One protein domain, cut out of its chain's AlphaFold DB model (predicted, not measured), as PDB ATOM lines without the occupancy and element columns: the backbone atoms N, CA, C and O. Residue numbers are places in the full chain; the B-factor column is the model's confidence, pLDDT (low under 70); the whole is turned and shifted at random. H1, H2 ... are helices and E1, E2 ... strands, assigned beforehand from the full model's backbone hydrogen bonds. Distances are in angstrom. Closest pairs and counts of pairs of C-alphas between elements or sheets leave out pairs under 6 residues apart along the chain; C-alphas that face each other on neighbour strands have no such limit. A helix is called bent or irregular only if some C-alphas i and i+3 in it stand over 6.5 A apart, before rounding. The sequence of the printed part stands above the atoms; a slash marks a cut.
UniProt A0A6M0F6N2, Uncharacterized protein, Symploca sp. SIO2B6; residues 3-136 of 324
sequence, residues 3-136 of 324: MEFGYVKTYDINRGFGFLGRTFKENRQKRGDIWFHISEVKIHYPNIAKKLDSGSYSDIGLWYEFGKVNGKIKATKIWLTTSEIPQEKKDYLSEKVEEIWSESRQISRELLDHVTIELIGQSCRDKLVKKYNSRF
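AT A GLANCE: This is residues 3 to 136 of the 324 residues of an uncharacterized protein of Symploca sp. SIO2B6 (UniProt A0A6M0F6N2). A five-stranded antiparallel sheet, curled like part of a barrel and folded back on itself, carries the short helical hairpin H1 and H2; at another side, H3 and the two arms of the bent helix H4 make a helical lobe that extends the domain. The 134 printed residues are mixed, running E1 E2 E3 H1 H2 E4 E5 H3 H4, with sheet order E3 E2 E1 E4 E5. The whole is compact, with a radius of gyration of the C-alphas of 15.5 A, yet elongated, spanning 50 by 31 by 27 A.

IN THESE COORDINATES: Find C-alpha 3 at (10.554, -49.993, -39.119), where E1, residues 3 to 12, starts its 23.4 A; it bends by 69 degrees at residue 6. Next come E2, 17 to 20, E3, 34 to 37, H1, 38 to 44, and H2, 46 to 53. E4, 61 to 69, covers 22.5 A and E5, 72 to 79, 20.5 A. H3, 87 to 103, covers 24.5 A. H4, 109 to 136, was assigned as one helix by its hydrogen bonds but is bent, with C-alphas 119 and 122 9.2 A apart; its arms are H4a, 109 to 119, and H4b, 122 to 136, ending at C-alpha 136 (9.303, -22.162, -45.231).

HOW THE PARTS SIT: In this folded sheet, two leaves facing each other, E3 and E2 face E4 and E5, with E1 as the hinge. E1 E2 E3 form a meander, each strand the antiparallel neighbour of the one before: look for N 19 and O 10 at 2.9 A, and N 20 and O 34 at 2.8 A. Between the antiparallel neighbours E1 and E4, N 4 and O 64 are within hydrogen-bond range at 3.0 A; in the hairpin of E4 and E5, N 65 and O 77 are within hydrogen-bond range at 3.0 A. H1 is on the sheet at a height of 8.1 A and touches H2, closest C-alphas Lys 42 and Ala 49, 5.4 A. H3 only grazes the sheet with residues 89 to 96; it touches H4a with residues 90 to 97 alone, closest C-alphas Val 97 and Thr 116, 6.7 A, at a shallow tilt of 25 degrees, opposite ways. Every O i to N i+4 pair is within hydrogen-bond range in H2, H3, H4a and H4b; H1 has 2 of 3.

THE WHOLE: The C-alphas farthest apart, Asn 14 and Ser 134, are 50.0 A apart. The printed part has no cut; E2 to E3 is the long link. The model's pLDDT is under 70 at residues 26 to 31 and 104 to 105.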
ATOM      1  N   MET A   3       9.479 -50.333 -40.050       94.56
ATOM      2  CA  MET A   3      10.554 -49.993 -39.119       94.56
ATOM      3  C   MET A   3      10.383 -48.556 -38.628       94.56
ATOM      4  O   MET A   3       9.897 -47.704 -39.374       94.56
ATOM      5  N   GLU A   4      10.740 -48.291 -37.376       94.19
ATOM      6  CA  GLU A   4      10.602 -46.972 -36.757       94.19
ATOM      7  C   GLU A   4      11.645 -46.768 -35.646       94.19
ATOM      8  O   GLU A   4      12.275 -47.718 -35.181       94.19
ATOM      9  N   PHE A   5      11.838 -45.511 -35.249       95.06
ATOM     10  CA  PHE A   5      12.612 -45.127 -34.072       95.06
ATOM     11  C   PHE A   5      11.673 -44.682 -32.951       95.06
ATOM     12  O   PHE A   5      10.644 -44.041 -33.206       95.06
ATOM     13  N   GLY A   6      12.035 -44.950 -31.702       94.19
ATOM     14  CA  GLY A   6      11.295 -44.425 -30.567       94.19
ATOM     15  C   GLY A   6      11.957 -44.654 -29.224       94.19
ATOM     16  O   GLY A   6      12.730 -45.588 -29.041       94.19
ATOM     17  N   TYR A   7      11.594 -43.803 -28.270       95.00
ATOM     18  CA  TYR A   7      12.014 -43.934 -26.881       95.00
ATOM     19  C   TYR A   7      11.093 -44.863 -26.099       95.00
ATOM     20  O   TYR A   7       9.887 -44.940 -26.376       95.00
ATOM     21  N   VAL A   8      11.651 -45.530 -25.092       96.62
ATOM     22  CA  VAL A   8      10.879 -46.299 -24.113       96.62
ATOM     23  C   VAL A   8      10.009 -45.337 -23.304       96.62
ATOM     24  O   VAL A   8      10.498 -44.475 -22.580       96.62
ATOM     25  N   LYS A   9       8.689 -45.477 -23.439       94.94
ATOM     26  CA  LYS A   9       7.702 -44.668 -22.712       94.94
ATOM     27  C   LYS A   9       7.437 -45.214 -21.320       94.94
ATOM     28  O   LYS A   9       7.326 -44.451 -20.368       94.94
ATOM     29  N   THR A  10       7.269 -46.529 -21.230       96.00
ATOM     30  CA  THR A  10       6.974 -47.249 -19.992       96.00
ATOM     31  C   THR A  10       7.643 -48.615 -20.029       96.00
ATOM     32  O   THR A  10       7.791 -49.219 -21.096       96.00
ATOM     33  N   TYR A  11       8.040 -49.103 -18.859       97.38
ATOM     34  CA  TYR A  11       8.617 -50.429 -18.677       97.38
ATOM     35  C   TYR A  11       8.178 -50.998 -17.325       97.38
ATOM     36  O   TYR A  11       8.300 -50.331 -16.299       97.38
ATOM     37  N   ASP A  12       7.636 -52.214 -17.339       96.44
ATOM     38  CA  ASP A  12       7.262 -52.969 -16.145       96.44
ATOM     39  C   ASP A  12       8.398 -53.938 -15.805       96.44
ATOM     40  O   ASP A  12       8.570 -54.967 -16.463       96.44
ATOM     41  N   ILE A  13       9.175 -53.594 -14.775       96.75
ATOM     42  CA  ILE A  13      10.352 -54.357 -14.333       96.75
ATOM     43  C   ILE A  13       9.961 -55.784 -13.923       96.75
ATOM     44  O   ILE A  13      10.679 -56.733 -14.228       96.75
ATOM     45  N   ASN A  14       8.801 -55.955 -13.282       94.69
ATOM     46  CA  ASN A  14       8.358 -57.258 -12.788       94.69
ATOM     47  C   ASN A  14       7.919 -58.174 -13.930       94.69
ATOM     48  O   ASN A  14       8.104 -59.388 -13.866       94.69
ATOM     49  N   ARG A  15       7.314 -57.599 -14.973       96.25
ATOM     50  CA  ARG A  15       6.793 -58.363 -16.115       96.25
ATOM     51  C   ARG A  15       7.759 -58.449 -17.291       96.25
ATOM     52  O   ARG A  15       7.511 -59.231 -18.205       96.25
ATOM     53  N   GLY A  16       8.830 -57.658 -17.297       96.00
ATOM     54  CA  GLY A  16       9.842 -57.679 -18.348       96.00
ATOM     55  C   GLY A  16       9.312 -57.235 -19.713       96.00
ATOM     56  O   GLY A  16       9.755 -57.743 -20.742       96.00
ATOM     57  N   PHE A  17       8.353 -56.313 -19.762       96.50
ATOM     58  CA  PHE A  17       7.904 -55.724 -21.024       96.50
ATOM     59  C   PHE A  17       7.726 -54.218 -20.897       96.50
ATOM     60  O   PHE A  17       7.517 -53.678 -19.812       96.50
ATOM     61  N   GLY A  18       7.780 -53.539 -22.035       96.69
ATOM     62  CA  GLY A  18       7.571 -52.104 -22.104       96.69
ATOM     63  C   GLY A  18       6.897 -51.677 -23.392       96.69
ATOM     64  O   GLY A  18       6.518 -52.498 -24.233       96.69
ATOM     65  N   PHE A  19       6.763 -50.366 -23.531       96.56
ATOM     66  CA  PHE A  19       6.143 -49.724 -24.675       96.56
ATOM     67  C   PHE A  19       7.064 -48.661 -25.262       96.56
ATOM     68  O   PHE A  19       7.618 -47.832 -24.540       96.56
ATOM     69  N   LEU A  20       7.201 -48.671 -26.586       95.75
ATOM     70  CA  LEU A  20       7.975 -47.703 -27.350       95.75
ATOM     71  C   LEU A  20       7.055 -46.645 -27.950       95.75
ATOM     72  O   LEU A  20       5.969 -46.937 -28.466       95.75
ATOM     73  N   GLY A  21       7.522 -45.401 -27.905       92.50
ATOM     74  CA  GLY A  21       6.946 -44.314 -28.676       92.50
ATOM     75  C   GLY A  21       7.179 -44.487 -30.174       92.50
ATOM     76  O   GLY A  21       8.054 -45.226 -30.617       92.50
ATOM     77  N   ARG A  22       6.378 -43.780 -30.966       90.62
ATOM     78  CA  ARG A  22       6.482 -43.737 -32.426       90.62
ATOM     79  C   ARG A  22       6.938 -42.346 -32.839       90.62
ATOM     80  O   ARG A  22       6.248 -41.375 -32.519       90.62
ATOM     81  N   THR A  23       8.093 -42.246 -33.490       87.88
ATOM     82  CA  THR A  23       8.677 -40.951 -33.879       87.88
ATOM     83  C   THR A  23       8.122 -40.433 -35.203       87.88
ATOM     84  O   THR A  23       7.911 -39.233 -35.345       87.88
ATOM     85  N   PHE A  24       7.844 -41.315 -36.164       86.31
ATOM     86  CA  PHE A  24       7.560 -40.932 -37.548       86.31
ATOM     87  C   PHE A  24       6.064 -40.824 -37.867       86.31
ATOM     88  O   PHE A  24       5.683 -40.104 -38.794       86.31
ATOM     89  N   LYS A  25       5.189 -41.525 -37.129       80.75
ATOM     90  CA  LYS A  25       3.731 -41.468 -37.356       80.75
ATOM     91  C   LYS A  25       3.025 -40.514 -36.382       80.75
ATOM     92  O   LYS A  25       2.952 -40.751 -35.183       80.75
ATOM     93  N   GLU A  26       2.421 -39.473 -36.949       62.66
ATOM     94  CA  GLU A  26       1.859 -38.303 -36.253       62.66
ATOM     95  C   GLU A  26       0.494 -38.548 -35.579       62.66
ATOM     96  O   GLU A  26       0.094 -37.817 -34.677       62.66
ATOM     97  N   ASN A  27      -0.207 -39.634 -35.927       60.50
ATOM     98  CA  ASN A  27      -1.495 -39.980 -35.313       60.50
ATOM     99  C   ASN A  27      -1.317 -40.644 -33.933       60.50
ATOM    100  O   ASN A  27      -1.686 -41.805 -33.719       60.50
ATOM    101  N   ARG A  28      -0.758 -39.879 -32.984       55.81
ATOM    102  CA  ARG A  28      -0.479 -40.283 -31.593       55.81
ATOM    103  C   ARG A  28      -1.718 -40.777 -30.843       55.81
ATOM    104  O   ARG A  28      -1.583 -41.558 -29.914       55.81
ATOM    105  N   GLN A  29      -2.917 -40.355 -31.248       55.09
ATOM    106  CA  GLN A  29      -4.160 -40.686 -30.542       55.09
ATOM    107  C   GLN A  29      -4.813 -42.009 -30.965       55.09
ATOM    108  O   GLN A  29      -5.673 -42.497 -30.242       55.09
ATOM    109  N   LYS A  30      -4.451 -42.605 -32.115       60.09
ATOM    110  CA  LYS A  30      -5.201 -43.764 -32.657       60.09
ATOM    111  C   LYS A  30      -4.390 -45.035 -32.883       60.09
ATOM    112  O   LYS A  30      -4.977 -46.087 -33.123       60.09
ATOM    113  N   ARG A  31      -3.061 -44.980 -32.838       65.44
ATOM    114  CA  ARG A  31      -2.216 -46.163 -33.042       65.44
ATOM    115  C   ARG A  31      -1.465 -46.425 -31.750       65.44
ATOM    116  O   ARG A  31      -0.520 -45.706 -31.456       65.44
ATOM    117  N   GLY A  32      -1.961 -47.401 -30.987       79.44
ATOM    118  CA  GLY A  32      -1.423 -47.786 -29.684       79.44
ATOM    119  C   GLY A  32       0.088 -48.007 -29.701       79.44
ATOM    120  O   GLY A  32       0.686 -48.245 -30.755       79.44
ATOM    121  N   ASP A  33       0.684 -47.895 -28.518       89.12
ATOM    122  CA  ASP A  33       2.123 -48.016 -28.342       89.12
ATOM    123  C   ASP A  33       2.650 -49.387 -28.796       89.12
ATOM    124  O   ASP A  33       1.929 -50.391 -28.810       89.12
ATOM    125  N   ILE A  34       3.925 -49.417 -29.187       95.31
ATOM    126  CA  ILE A  34       4.577 -50.625 -29.692       95.31
ATOM    127  C   ILE A  34       5.123 -51.396 -28.499       95.31
ATOM    128  O   ILE A  34       6.019 -50.909 -27.813       95.31
ATOM    129  N   TRP A  35       4.588 -52.584 -28.235       96.25
ATOM    130  CA  TRP A  35       5.055 -53.374 -27.099       96.25
ATOM    131  C   TRP A  35       6.318 -54.160 -27.459       96.25
ATOM    132  O   TRP A  35       6.448 -54.678 -28.571       96.25
ATOM    133  N   PHE A  36       7.239 -54.277 -26.510       97.38
ATOM    134  CA  PHE A  36       8.445 -55.095 -26.632       97.38
ATOM    135  C   PHE A  36       8.657 -55.916 -25.362       97.38
ATOM    136  O   PHE A  36       8.216 -55.525 -24.283       97.38
ATOM    137  N   HIS A  37       9.327 -57.058 -25.496       97.12
ATOM    138  CA  HIS A  37       9.699 -57.906 -24.366       97.12
ATOM    139  C   HIS A  37      11.201 -57.784 -24.102       97.12
ATOM    140  O   HIS A  37      11.997 -57.684 -25.036       97.12
ATOM    141  N   ILE A  38      11.592 -57.821 -22.830       97.25
ATOM    142  CA  ILE A  38      12.974 -57.635 -22.387       97.25
ATOM    143  C   ILE A  38      13.913 -58.718 -22.920       97.25
ATOM    144  O   ILE A  38      15.104 -58.465 -23.047       97.25
ATOM    145  N   SER A  39      13.402 -59.908 -23.258       96.06
ATOM    146  CA  SER A  39      14.215 -60.999 -23.819       96.06
ATOM    147  C   SER A  39      14.980 -60.564 -25.066       96.06
ATOM    148  O   SER A  39      16.170 -60.842 -25.161       96.06
ATOM    149  N   GLU A  40      14.334 -59.820 -25.968       92.69
ATOM    150  CA  GLU A  40      14.959 -59.332 -27.204       92.69
ATOM    151  C   GLU A  40      16.127 -58.387 -26.892       92.69
ATOM    152  O   GLU A  40      17.189 -58.449 -27.505       92.69
ATOM    153  N   VAL A  41      15.960 -57.539 -25.874       95.56
ATOM    154  CA  VAL A  41      16.990 -56.588 -25.443       95.56
ATOM    155  C   VAL A  41      18.091 -57.287 -24.645       95.56
ATOM    156  O   VAL A  41      19.254 -56.955 -24.812       95.56
ATOM    157  N   LYS A  42      17.770 -58.271 -23.795       95.94
ATOM    158  CA  LYS A  42      18.751 -59.005 -22.973       95.94
ATOM    159  C   LYS A  42      19.730 -59.808 -23.816       95.94
ATOM    160  O   LYS A  42      20.904 -59.865 -23.461       95.94
ATOM    161  N   ILE A  43      19.252 -60.397 -24.911       93.75
ATOM    162  CA  ILE A  43      20.078 -61.203 -25.815       93.75
ATOM    163  C   ILE A  43      21.129 -60.329 -26.509       93.75
ATOM    164  O   ILE A  43      22.298 -60.702 -26.549       93.75
ATOM    165  N   HIS A  44      20.731 -59.164 -27.027       94.38
ATOM    166  CA  HIS A  44      21.604 -58.332 -27.862       94.38
ATOM    167  C   HIS A  44      22.290 -57.183 -27.103       94.38
ATOM    168  O   HIS A  44      23.401 -56.790 -27.444       94.38
ATOM    169  N   TYR A  45      21.662 -56.665 -26.046       96.88
ATOM    170  CA  TYR A  45      22.059 -55.443 -25.339       96.88
ATOM    171  C   TYR A  45      21.917 -55.587 -23.808       96.88
ATOM    172  O   TYR A  45      21.143 -54.859 -23.172       96.88
ATOM    173  N   PRO A  46      22.683 -56.481 -23.153       97.25
ATOM    174  CA  PRO A  46      22.534 -56.767 -21.723       97.25
ATOM    175  C   PRO A  46      22.719 -55.533 -20.824       97.25
ATOM    176  O   PRO A  46      22.077 -55.423 -19.782       97.25
ATOM    177  N   ASN A  47      23.550 -54.568 -21.227       97.25
ATOM    178  CA  ASN A  47      23.735 -53.317 -20.480       97.25
ATOM    179  C   ASN A  47      22.491 -52.418 -20.526       97.25
ATOM    180  O   ASN A  47      22.143 -51.796 -19.524       97.25
ATOM    181  N   ILE A  48      21.793 -52.383 -21.664       97.56
ATOM    182  CA  ILE A  48      20.524 -51.661 -21.803       97.56
ATOM    183  C   ILE A  48      19.440 -52.361 -20.989       97.56
ATOM    184  O   ILE A  48      18.688 -51.700 -20.279       97.56
ATOM    185  N   ALA A  49      19.411 -53.695 -21.003       97.50
ATOM    186  CA  ALA A  49      18.498 -54.452 -20.158       97.50
ATOM    187  C   ALA A  49      18.710 -54.178 -18.659       97.50
ATOM    188  O   ALA A  49      17.736 -53.989 -17.938       97.50
ATOM    189  N   LYS A  50      19.963 -54.072 -18.196       97.62
ATOM    190  CA  LYS A  50      20.266 -53.661 -16.813       97.62
ATOM    191  C   LYS A  50      19.745 -52.255 -16.495       97.62
ATOM    192  O   LYS A  50      19.207 -52.048 -15.412       97.62
ATOM    193  N   LYS A  51      19.873 -51.296 -17.424       97.25
ATOM    194  CA  LYS A  51      19.307 -49.945 -17.251       97.25
ATOM    195  C   LYS A  51      17.781 -49.978 -17.148       97.25
ATOM    196  O   LYS A  51      17.232 -49.391 -16.219       97.25
ATOM    197  N   LEU A  52      17.114 -50.719 -18.033       96.94
ATOM    198  CA  LEU A  52      15.665 -50.937 -17.979       96.94
ATOM    199  C   LEU A  52      15.238 -51.517 -16.620       96.94
ATOM    200  O   LEU A  52      14.356 -50.963 -15.968       96.94
ATOM    201  N   ASP A  53      15.919 -52.570 -16.157       97.06
ATOM    202  CA  ASP A  53      15.633 -53.237 -14.879       97.06
ATOM    203  C   ASP A  53      15.916 -52.336 -13.654       97.06
ATOM    204  O   ASP A  53      15.345 -52.552 -12.589       97.06
ATOM    205  N   SER A  54      16.729 -51.281 -13.802       96.56
ATOM    206  CA  SER A  54      16.953 -50.259 -12.761       96.56
ATOM    207  C   SER A  54      15.875 -49.165 -12.698       96.56
ATOM    208  O   SER A  54      15.914 -48.318 -11.809       96.56
ATOM    209  N   GLY A  55      14.928 -49.143 -13.644       94.31
ATOM    210  CA  GLY A  55      13.895 -48.105 -13.748       94.31
ATOM    211  C   GLY A  55      14.325 -46.829 -14.486       94.31
ATOM    212  O   GLY A  55      13.512 -45.922 -14.649       94.31
ATOM    213  N   SER A  56      15.565 -46.759 -14.980       93.62
ATOM    214  CA  SER A  56      16.075 -45.632 -15.773       93.62
ATOM    215  C   SER A  56      15.929 -45.915 -17.270       93.62
ATOM    216  O   SER A  56      16.813 -46.526 -17.871       93.62
ATOM    217  N   TYR A  57      14.808 -45.495 -17.868       92.75
ATOM    218  CA  TYR A  57      14.481 -45.819 -19.266       92.75
ATOM    219  C   TYR A  57      14.006 -44.660 -20.149       92.75
ATOM    220  O   TYR A  57      13.844 -44.856 -21.351       92.75
ATOM    221  N   SER A  58      13.786 -43.463 -19.604       88.12
ATOM    222  CA  SER A  58      13.240 -42.322 -20.360       88.12
ATOM    223  C   SER A  58      14.165 -41.809 -21.472       88.12
ATOM    224  O   SER A  58      13.687 -41.192 -22.421       88.12
ATOM    225  N   ASP A  59      15.467 -42.073 -21.371       92.81
ATOM    226  CA  ASP A  59      16.510 -41.696 -22.329       92.81
ATOM    227  C   ASP A  59      16.869 -42.823 -23.316       92.81
ATOM    228  O   ASP A  59      17.698 -42.630 -24.205       92.81
ATOM    229  N   ILE A  60      16.248 -44.001 -23.194       96.38
ATOM    230  CA  ILE A  60      16.576 -45.160 -24.029       96.38
ATOM    231  C   ILE A  60      15.804 -45.078 -25.348       96.38
ATOM    232  O   ILE A  60      14.613 -45.397 -25.412       96.38
ATOM    233  N   GLY A  61      16.500 -44.650 -26.401       95.81
ATOM    234  CA  GLY A  61      16.044 -44.699 -27.789       95.81
ATOM    235  C   GLY A  61      16.383 -46.038 -28.439       95.81
ATOM    236  O   GLY A  61      17.493 -46.540 -28.282       95.81
ATOM    237  N   LEU A  62      15.425 -46.624 -29.157       97.00
ATOM    238  CA  LEU A  62      15.600 -47.879 -29.881       97.00
ATOM    239  C   LEU A  62      15.071 -47.750 -31.309       97.00
ATOM    240  O   LEU A  62      14.003 -47.182 -31.559       97.00
ATOM    241  N   TRP A  63      15.797 -48.363 -32.234       97.25
ATOM    242  CA  TRP A  63      15.321 -48.666 -33.575       97.25
ATOM    243  C   TRP A  63      14.637 -50.025 -33.549       97.25
ATOM    244  O   TRP A  63      15.146 -50.959 -32.934       97.25
ATOM    245  N   TYR A  64      13.488 -50.169 -34.199       96.88
ATOM    246  CA  TYR A  64      12.762 -51.433 -34.149       96.88
ATOM    247  C   TYR A  64      11.973 -51.733 -35.417       96.88
ATOM    248  O   TYR A  64      11.339 -50.861 -36.014       96.88
ATOM    249  N   GLU A  65      11.971 -53.007 -35.802       96.69
ATOM    250  CA  GLU A  65      10.974 -53.558 -36.716       96.69
ATOM    251  C   GLU A  65       9.754 -53.969 -35.909       96.69
ATOM    252  O   GLU A  65       9.883 -54.497 -34.803       96.69
ATOM    253  N   PHE A  66       8.565 -53.759 -36.461       95.44
ATOM    254  CA  PHE A  66       7.337 -54.163 -35.795       95.44
ATOM    255  C   PHE A  66       6.330 -54.816 -36.736       95.44
ATOM    256  O   PHE A  66       6.271 -54.568 -37.945       95.44
ATOM    257  N   GLY A  67       5.497 -55.659 -36.135       94.62
ATOM    258  CA  GLY A  67       4.434 -56.396 -36.803       94.62
ATOM    259  C   GLY A  67       3.213 -56.557 -35.907       94.62
ATOM    260  O   GLY A  67       3.251 -56.272 -34.710       94.62
ATOM    261  N   LYS A  68       2.099 -57.007 -36.489       94.75
ATOM    262  CA  LYS A  68       0.908 -57.367 -35.714       94.75
ATOM    263  C   LYS A  68       1.040 -58.805 -35.215       94.75
ATOM    264  O   LYS A  68       1.237 -59.709 -36.015       94.75
ATOM    265  N   VAL A  69       0.870 -59.002 -33.912       93.94
ATOM    266  CA  VAL A  69       0.800 -60.306 -33.245       93.94
ATOM    267  C   VAL A  69      -0.452 -60.291 -32.375       93.94
ATOM    268  O   VAL A  69      -0.566 -59.458 -31.475       93.94
ATOM    269  N   ASN A  70      -1.419 -61.163 -32.668       92.50
ATOM    270  CA  ASN A  70      -2.705 -61.241 -31.957       92.50
ATOM    271  C   ASN A  70      -3.432 -59.882 -31.870       92.50
ATOM    272  O   ASN A  70      -3.904 -59.471 -30.813       92.50
ATOM    273  N   GLY A  71      -3.441 -59.128 -32.975       90.38
ATOM    274  CA  GLY A  71      -4.068 -57.802 -33.054       90.38
ATOM    275  C   GLY A  71      -3.290 -56.659 -32.385       90.38
ATOM    276  O   GLY A  71      -3.627 -55.497 -32.606       90.38
ATOM    277  N   LYS A  72      -2.220 -56.950 -31.633       91.25
ATOM    278  CA  LYS A  72      -1.345 -55.954 -30.993       91.25
ATOM    279  C   LYS A  72      -0.084 -55.723 -31.821       91.25
ATOM    280  O   LYS A  72       0.372 -56.625 -32.516       91.25
ATOM    281  N   ILE A  73       0.500 -54.527 -31.751       94.25
ATOM    282  CA  ILE A  73       1.718 -54.199 -32.505       94.25
ATOM    283  C   ILE A  73       2.955 -54.486 -31.645       94.25
ATOM    284  O   ILE A  73       3.172 -53.791 -30.657       94.25
ATOM    285  N   LYS A  74       3.740 -55.503 -32.017       96.25
ATOM    286  CA  LYS A  74       4.939 -55.970 -31.303       96.25
ATOM    287  C   LYS A  74       6.211 -55.534 -32.027       96.25
ATOM    288  O   LYS A  74       6.277 -55.697 -33.247       96.25
ATOM    289  N   ALA A  75       7.226 -55.089 -31.290       97.06
ATOM    290  CA  ALA A  75       8.597 -55.010 -31.790       97.06
ATOM    291  C   ALA A  75       9.176 -56.426 -31.988       97.06
ATOM    292  O   ALA A  75       9.239 -57.224 -31.052       97.06
ATOM    293  N   THR A  76       9.554 -56.759 -33.220       95.75
ATOM    294  CA  THR A  76      10.074 -58.081 -33.609       95.75
ATOM    295  C   THR A  76      11.591 -58.129 -33.680       95.75
ATOM    296  O   THR A  76      12.158 -59.200 -33.512       95.75
ATOM    297  N   LYS A  77      12.240 -56.994 -33.950       96.81
ATOM    298  CA  LYS A  77      13.696 -56.824 -33.899       96.81
ATOM    299  C   LYS A  77      14.009 -55.446 -33.348       96.81
ATOM    300  O   LYS A  77      13.226 -54.522 -33.571       96.81
ATOM    301  N   ILE A  78      15.124 -55.331 -32.640       97.06
ATOM    302  CA  ILE A  78      15.557 -54.108 -31.969       97.06
ATOM    303  C   ILE A  78      17.025 -53.869 -32.310       97.06
ATOM    304  O   ILE A  78      17.809 -54.814 -32.295       97.06
ATOM    305  N   TRP A  79      17.372 -52.613 -32.575       97.75
ATOM    306  CA  TRP A  79      18.738 -52.140 -32.754       97.75
ATOM    307  C   TRP A  79      18.990 -50.916 -31.882       97.75
ATOM    308  O   TRP A  79      18.100 -50.076 -31.713       97.75
ATOM    309  N   LEU A  80      20.196 -50.817 -31.324       95.75
ATOM    310  CA  LEU A  80      20.575 -49.680 -30.485       95.75
ATOM    311  C   LEU A  80      21.177 -48.550 -31.316       95.75
ATOM    312  O   LEU A  80      20.999 -47.384 -30.985       95.75
ATOM    313  N   THR A  81      21.886 -48.904 -32.386       95.25
ATOM    314  CA  THR A  81      22.586 -47.946 -33.240       95.25
ATOM    315  C   THR A  81      22.221 -48.159 -34.695       95.25
ATOM    316  O   THR A  81      21.970 -49.286 -35.135       95.25
ATOM    317  N   THR A  82      22.256 -47.083 -35.480       95.94
ATOM    318  CA  THR A  82      22.030 -47.195 -36.922       95.94
ATOM    319  C   THR A  82      23.030 -48.126 -37.587       95.94
ATOM    320  O   THR A  82      22.634 -48.849 -38.491       95.94
ATOM    321  N   SER A  83      24.284 -48.225 -37.129       95.81
ATOM    322  CA  SER A  83      25.287 -49.134 -37.710       95.81
ATOM    323  C   SER A  83      24.831 -50.592 -37.806       95.81
ATOM    324  O   SER A  83      25.176 -51.249 -38.785       95.81
ATOM    325  N   GLU A  84      24.009 -51.063 -36.866       96.44
ATOM    326  CA  GLU A  84      23.535 -52.452 -36.790       96.44
ATOM    327  C   GLU A  84      22.335 -52.741 -37.709       96.44
ATOM    328  O   GLU A  84      21.982 -53.899 -37.940       96.44
ATOM    329  N   ILE A  85      21.696 -51.695 -38.243       96.38
ATOM    330  CA  ILE A  85      20.528 -51.817 -39.113       96.38
ATOM    331  C   ILE A  85      20.972 -52.321 -40.502       96.38
ATOM    332  O   ILE A  85      21.905 -51.750 -41.082       96.38
ATOM    333  N   PRO A  86      20.297 -53.334 -41.087       96.88
ATOM    334  CA  PRO A  86      20.569 -53.776 -42.455       96.88
ATOM    335  C   PRO A  86      20.459 -52.634 -43.472       96.88
ATOM    336  O   PRO A  86      19.551 -51.807 -43.375       96.88
ATOM    337  N   GLN A  87      21.343 -52.604 -44.474       95.62
ATOM    338  CA  GLN A  87      21.433 -51.478 -45.416       95.62
ATOM    339  C   GLN A  87      20.106 -51.187 -46.132       95.62
ATOM    340  O   GLN A  87      19.654 -50.049 -46.126       95.62
ATOM    341  N   GLU A  88      19.410 -52.218 -46.615       95.56
ATOM    342  CA  GLU A  88      18.095 -52.080 -47.269       95.56
ATOM    343  C   GLU A  88      17.065 -51.340 -46.393       95.56
ATOM    344  O   GLU A  88      16.191 -50.624 -46.880       95.56
ATOM    345  N   LYS A  89      17.159 -51.508 -45.069       95.44
ATOM    346  CA  LYS A  89      16.279 -50.848 -44.100       95.44
ATOM    347  C   LYS A  89      16.725 -49.421 -43.814       95.44
ATOM    348  O   LYS A  89      15.868 -48.558 -43.634       95.44
ATOM    349  N   LYS A  90      18.037 -49.163 -43.793       95.44
ATOM    350  CA  LYS A  90      18.586 -47.804 -43.688       95.44
ATOM    351  C   LYS A  90      18.146 -46.946 -44.860       95.44
ATOM    352  O   LYS A  90      17.726 -45.816 -44.632       95.44
ATOM    353  N   ASP A  91      18.195 -47.485 -46.073       94.75
ATOM    354  CA  ASP A  91      17.803 -46.759 -47.282       94.75
ATOM    355  C   ASP A  91      16.321 -46.360 -47.198       94.75
ATOM    356  O   ASP A  91      15.985 -45.180 -47.293       94.75
ATOM    357  N   TYR A  92      15.448 -47.311 -46.841       93.94
ATOM    358  CA  TYR A  92      14.026 -47.043 -46.592       93.94
ATOM    359  C   TYR A  92      13.786 -45.978 -45.505       93.94
ATOM    360  O   TYR A  92      12.949 -45.086 -45.659       93.94
ATOM    361  N   LEU A  93      14.500 -46.067 -44.377       94.06
ATOM    362  CA  LEU A  93      14.387 -45.083 -43.297       94.06
ATOM    363  C   LEU A  93      14.871 -43.700 -43.742       94.06
ATOM    364  O   LEU A  93      14.293 -42.694 -43.332       94.06
ATOM    365  N   SER A  94      15.907 -43.651 -44.580       94.88
ATOM    366  CA  SER A  94      16.488 -42.409 -45.087       94.88
ATOM    367  C   SER A  94      15.471 -41.676 -45.950       94.88
ATOM    368  O   SER A  94      15.160 -40.518 -45.676       94.88
ATOM    369  N   GLU A  95      14.846 -42.383 -46.895       94.38
ATOM    370  CA  GLU A  95      13.749 -41.848 -47.710       94.38
ATOM    371  C   GLU A  95      12.597 -41.326 -46.840       94.38
ATOM    372  O   GLU A  95      12.075 -40.232 -47.065       94.38
ATOM    373  N   LYS A  96      12.228 -42.070 -45.789       92.81
ATOM    374  CA  LYS A  96      11.165 -41.662 -44.861       92.81
ATOM    375  C   LYS A  96      11.500 -40.400 -44.073       92.81
ATOM    376  O   LYS A  96      10.626 -39.553 -43.886       92.81
ATOM    377  N   VAL A  97      12.737 -40.256 -43.606       93.31
ATOM    378  CA  VAL A  97      13.187 -39.045 -42.910       93.31
ATOM    379  C   VAL A  97      13.165 -37.847 -43.864       93.31
ATOM    380  O   VAL A  97      12.668 -36.784 -43.493       93.31
ATOM    381  N   GLU A  98      13.611 -38.009 -45.110       93.75
ATOM    382  CA  GLU A  98      13.559 -36.946 -46.123       93.75
ATOM    383  C   GLU A  98      12.127 -36.520 -46.496       93.75
ATOM    384  O   GLU A  98      11.860 -35.325 -46.704       93.75
ATOM    385  N   GLU A  99      11.195 -37.475 -46.551       92.94
ATOM    386  CA  GLU A  99       9.756 -37.228 -46.720       92.94
ATOM    387  C   GLU A  99       9.216 -36.382 -45.558       92.94
ATOM    388  O   GLU A  99       8.592 -35.344 -45.782       92.94
ATOM    389  N   ILE A 100       9.538 -36.745 -44.313       91.19
ATOM    390  CA  ILE A 100       9.125 -35.998 -43.113       91.19
ATOM    391  C   ILE A 100       9.649 -34.559 -43.140       91.19
ATOM    392  O   ILE A 100       8.885 -33.620 -42.898       91.19
ATOM    393  N   TRP A 101      10.925 -34.371 -43.491       92.00
ATOM    394  CA  TRP A 101      11.502 -33.040 -43.699       92.00
ATOM    395  C   TRP A 101      10.783 -32.261 -44.803       92.00
ATOM    396  O   TRP A 101      10.762 -31.034 -44.783       92.00
ATOM    397  N   SER A 102      10.192 -32.933 -45.786       90.94
ATOM    398  CA  SER A 102       9.482 -32.268 -46.877       90.94
ATOM    399  C   SER A 102       8.063 -31.839 -46.515       90.94
ATOM    400  O   SER A 102       7.599 -30.835 -47.057       90.94
ATOM    401  N   GLU A 103       7.395 -32.565 -45.620       88.00
ATOM    402  CA  GLU A 103       5.957 -32.430 -45.357       88.00
ATOM    403  C   GLU A 103       5.580 -31.494 -44.198       88.00
ATOM    404  O   GLU A 103       4.398 -31.293 -43.942       88.00
ATOM    405  N   SER A 104       6.545 -30.865 -43.517       66.81
ATOM    406  CA  SER A 104       6.273 -29.924 -42.410       66.81
ATOM    407  C   SER A 104       5.411 -30.499 -41.278       66.81
ATOM    408  O   SER A 104       4.570 -29.798 -40.707       66.81
ATOM    409  N   ARG A 105       5.615 -31.774 -40.945       68.00
ATOM    410  CA  ARG A 105       4.898 -32.440 -39.850       68.00
ATOM    411  C   ARG A 105       5.347 -31.915 -38.476       68.00
ATOM    412  O   ARG A 105       6.488 -31.485 -38.317       68.00
ATOM    413  N   GLN A 106       4.472 -31.997 -37.472       71.12
ATOM    414  CA  GLN A 106       4.664 -31.591 -36.066       71.12
ATOM    415  C   GLN A 106       5.595 -32.533 -35.273       71.12
ATOM    416  O   GLN A 106       5.370 -32.822 -34.093       71.12
ATOM    417  N   ILE A 107       6.638 -33.069 -35.900       80.00
ATOM    418  CA  ILE A 107       7.679 -33.787 -35.161       80.00
ATOM    419  C   ILE A 107       8.584 -32.731 -34.516       80.00
ATOM    420  O   ILE A 107       8.903 -31.726 -35.147       80.00
ATOM    421  N   SER A 108       8.969 -32.938 -33.249       84.19
ATOM    422  CA  SER A 108       9.943 -32.059 -32.582       84.19
ATOM    423  C   SER A 108      11.197 -31.972 -33.447       84.19
ATOM    424  O   SER A 108      11.723 -32.991 -33.906       84.19
ATOM    425  N   ARG A 109      11.649 -30.743 -33.698       85.62
ATOM    426  CA  ARG A 109      12.765 -30.479 -34.604       85.62
ATOM    427  C   ARG A 109      14.052 -31.096 -34.076       85.62
ATOM    428  O   ARG A 109      14.821 -31.646 -34.852       85.62
ATOM    429  N   GLU A 110      14.236 -31.062 -32.764       87.94
ATOM    430  CA  GLU A 110      15.385 -31.616 -32.049       87.94
ATOM    431  C   GLU A 110      15.451 -33.134 -32.238       87.94
ATOM    432  O   GLU A 110      16.505 -33.690 -32.549       87.94
ATOM    433  N   LEU A 111      14.300 -33.800 -32.108       88.94
ATOM    434  CA  LEU A 111      14.196 -35.238 -32.314       88.94
ATOM    435  C   LEU A 111      14.468 -35.617 -33.771       88.94
ATOM    436  O   LEU A 111      15.226 -36.549 -34.037       88.94
ATOM    437  N   LEU A 112      13.864 -34.890 -34.714       91.88
ATOM    438  CA  LEU A 112      14.082 -35.131 -36.135       91.88
ATOM    439  C   LEU A 112      15.551 -34.907 -36.512       91.88
ATOM    440  O   LEU A 112      16.117 -35.723 -37.235       91.88
ATOM    441  N   ASP A 113      16.181 -33.854 -35.993       93.38
ATOM    442  CA  ASP A 113      17.602 -33.568 -36.193       93.38
ATOM    443  C   ASP A 113      18.477 -34.715 -35.690       93.38
ATOM    444  O   ASP A 113      19.304 -35.216 -36.452       93.38
ATOM    445  N   HIS A 114      18.266 -35.166 -34.451       92.31
ATOM    446  CA  HIS A 114      19.042 -36.255 -33.861       92.31
ATOM    447  C   HIS A 114      18.960 -37.533 -34.705       92.31
ATOM    448  O   HIS A 114      19.987 -38.066 -35.121       92.31
ATOM    449  N   VAL A 115      17.740 -37.958 -35.045       93.62
ATOM    450  CA  VAL A 115      17.496 -39.157 -35.858       93.62
ATOM    451  C   VAL A 115      18.099 -39.019 -37.258       93.62
ATOM    452  O   VAL A 115      18.662 -39.972 -37.791       93.62
ATOM    453  N   THR A 116      18.021 -37.830 -37.860       95.50
ATOM    454  CA  THR A 116      18.606 -37.568 -39.183       95.50
ATOM    455  C   THR A 116      20.132 -37.664 -39.135       95.50
ATOM    456  O   THR A 116      20.736 -38.280 -40.009       95.50
ATOM    457  N   ILE A 117      20.766 -37.081 -38.114       95.69
ATOM    458  CA  ILE A 117      22.222 -37.142 -37.943       95.69
ATOM    459  C   ILE A 117      22.669 -38.588 -37.737       95.69
ATOM    460  O   ILE A 117      23.630 -39.014 -38.372       95.69
ATOM    461  N   GLU A 118      21.967 -39.347 -36.896       93.94
ATOM    462  CA  GLU A 118      22.307 -40.744 -36.621       93.94
ATOM    463  C   GLU A 118      22.162 -41.631 -37.869       93.94
ATOM    464  O   GLU A 118      22.970 -42.534 -38.089       93.94
ATOM    465  N   LEU A 119      21.147 -41.379 -38.701       94.75
ATOM    466  CA  LEU A 119      20.820 -42.229 -39.847       94.75
ATOM    467  C   LEU A 119      21.623 -41.899 -41.109       94.75
ATOM    468  O   LEU A 119      22.138 -42.806 -41.758       94.75
ATOM    469  N   ILE A 120      21.710 -40.616 -41.467       95.56
ATOM    470  CA  ILE A 120      22.289 -40.159 -42.744       95.56
ATOM    471  C   ILE A 120      23.437 -39.156 -42.568       95.56
ATOM    472  O   ILE A 120      23.990 -38.664 -43.554       95.56
ATOM    473  N   GLY A 121      23.819 -38.853 -41.326       96.25
ATOM    474  CA  GLY A 121      24.947 -37.987 -41.007       96.25
ATOM    475  C   GLY A 121      24.637 -36.487 -41.038       96.25
ATOM    476  O   GLY A 121      23.670 -36.005 -41.637       96.25
ATOM    477  N   GLN A 122      25.534 -35.719 -40.412       96.56
ATOM    478  CA  GLN A 122      25.420 -34.265 -40.263       96.56
ATOM    479  C   GLN A 122      25.309 -33.532 -41.611       96.56
ATOM    480  O   GLN A 122      24.471 -32.648 -41.771       96.56
ATOM    481  N   SER A 123      26.114 -33.925 -42.607       96.69
ATOM    482  CA  SER A 123      26.140 -33.245 -43.910       96.69
ATOM    483  C   SER A 123      24.795 -33.330 -44.640       96.69
ATOM    484  O   SER A 123      24.331 -32.343 -45.215       96.69
ATOM    485  N   CYS A 124      24.140 -34.493 -44.603       95.56
ATOM    486  CA  CYS A 124      22.824 -34.675 -45.210       95.56
ATOM    487  C   CYS A 124      21.747 -33.916 -44.433       95.56
ATOM    488  O   CYS A 124      20.946 -33.206 -45.047       95.56
ATOM    489  N   ARG A 125      21.790 -33.956 -43.094       96.12
ATOM    490  CA  ARG A 125      20.910 -33.141 -42.246       96.12
ATOM    491  C   ARG A 125      21.001 -31.658 -42.603       96.12
ATOM    492  O   ARG A 125      19.972 -31.017 -42.796       96.12
ATOM    493  N   ASP A 126      22.200 -31.103 -42.756       95.44
ATOM    494  CA  ASP A 126      22.365 -29.673 -43.054       95.44
ATOM    495  C   ASP A 126      21.793 -29.293 -44.431       95.44
ATOM    496  O   ASP A 126      21.188 -28.225 -44.590       95.44
ATOM    497  N   LYS A 127      21.898 -30.191 -45.422       96.12
ATOM    498  CA  LYS A 127      21.232 -30.026 -46.726       96.12
ATOM    499  C   LYS A 127      19.708 -30.021 -46.579       96.12
ATOM    500  O   LYS A 127      19.051 -29.162 -47.175       96.12
ATOM    501  N   LEU A 128      19.149 -30.929 -45.777       94.62
ATOM    502  CA  LEU A 128      17.707 -31.007 -45.521       94.62
ATOM    503  C   LEU A 128      17.194 -29.780 -44.768       94.62
ATOM    504  O   LEU A 128      16.214 -29.184 -45.206       94.62
ATOM    505  N   VAL A 129      17.897 -29.319 -43.732       92.62
ATOM    506  CA  VAL A 129      17.572 -28.083 -43.004       92.62
ATOM    507  C   VAL A 129      17.585 -26.879 -43.941       92.62
ATOM    508  O   VAL A 129      16.663 -26.063 -43.913       92.62
ATOM    509  N   LYS A 130      18.591 -26.768 -44.815       92.62
ATOM    510  CA  LYS A 130      18.654 -25.693 -45.815       92.62
ATOM    511  C   LYS A 130      17.462 -25.749 -46.772       92.62
ATOM    512  O   LYS A 130      16.849 -24.713 -47.035       92.62
ATOM    513  N   LYS A 131      17.106 -26.941 -47.266       92.56
ATOM    514  CA  LYS A 131      15.948 -27.162 -48.147       92.56
ATOM    515  C   LYS A 131      14.634 -26.825 -47.435       92.56
ATOM    516  O   LYS A 131      13.832 -26.074 -47.986       92.56
ATOM    517  N   TYR A 132      14.450 -27.299 -46.207       89.62
ATOM    518  CA  TYR A 132      13.303 -26.997 -45.353       89.62
ATOM    519  C   TYR A 132      13.160 -25.490 -45.135       89.62
ATOM    520  O   TYR A 132      12.170 -24.895 -45.558       89.62
ATOM    521  N   ASN A 133      14.195 -24.840 -44.599       85.69
ATOM    522  CA  ASN A 133      14.189 -23.399 -44.369       85.69
ATOM    523  C   ASN A 133      13.923 -22.635 -45.676       85.69
ATOM    524  O   ASN A 133      13.167 -21.679 -45.666       85.69
ATOM    525  N   SER A 134      14.457 -23.061 -46.828       86.75
ATOM    526  CA  SER A 134      14.172 -22.388 -48.107       86.75
ATOM    527  C   SER A 134      12.698 -22.458 -48.537       86.75
ATOM    528  O   SER A 134      12.184 -21.497 -49.115       86.75
ATOM    529  N   ARG A 135      12.001 -23.558 -48.222       83.31
ATOM    530  CA  ARG A 135      10.565 -23.725 -48.500       83.31
ATOM    531  C   ARG A 135       9.715 -22.870 -47.567       83.31
ATOM    532  O   ARG A 135       8.812 -22.188 -48.044       83.31
ATOM    533  N   PHE A 136      10.053 -22.864 -46.279       76.06
ATOM    534  CA  PHE A 136       9.303 -22.162 -45.231       76.06
ATOM    535  C   PHE A 136       9.789 -20.740 -44.952       76.06
ATOM    536  O   PHE A 136       9.198 -20.065 -44.112       76.06
TER     537      PHE A 136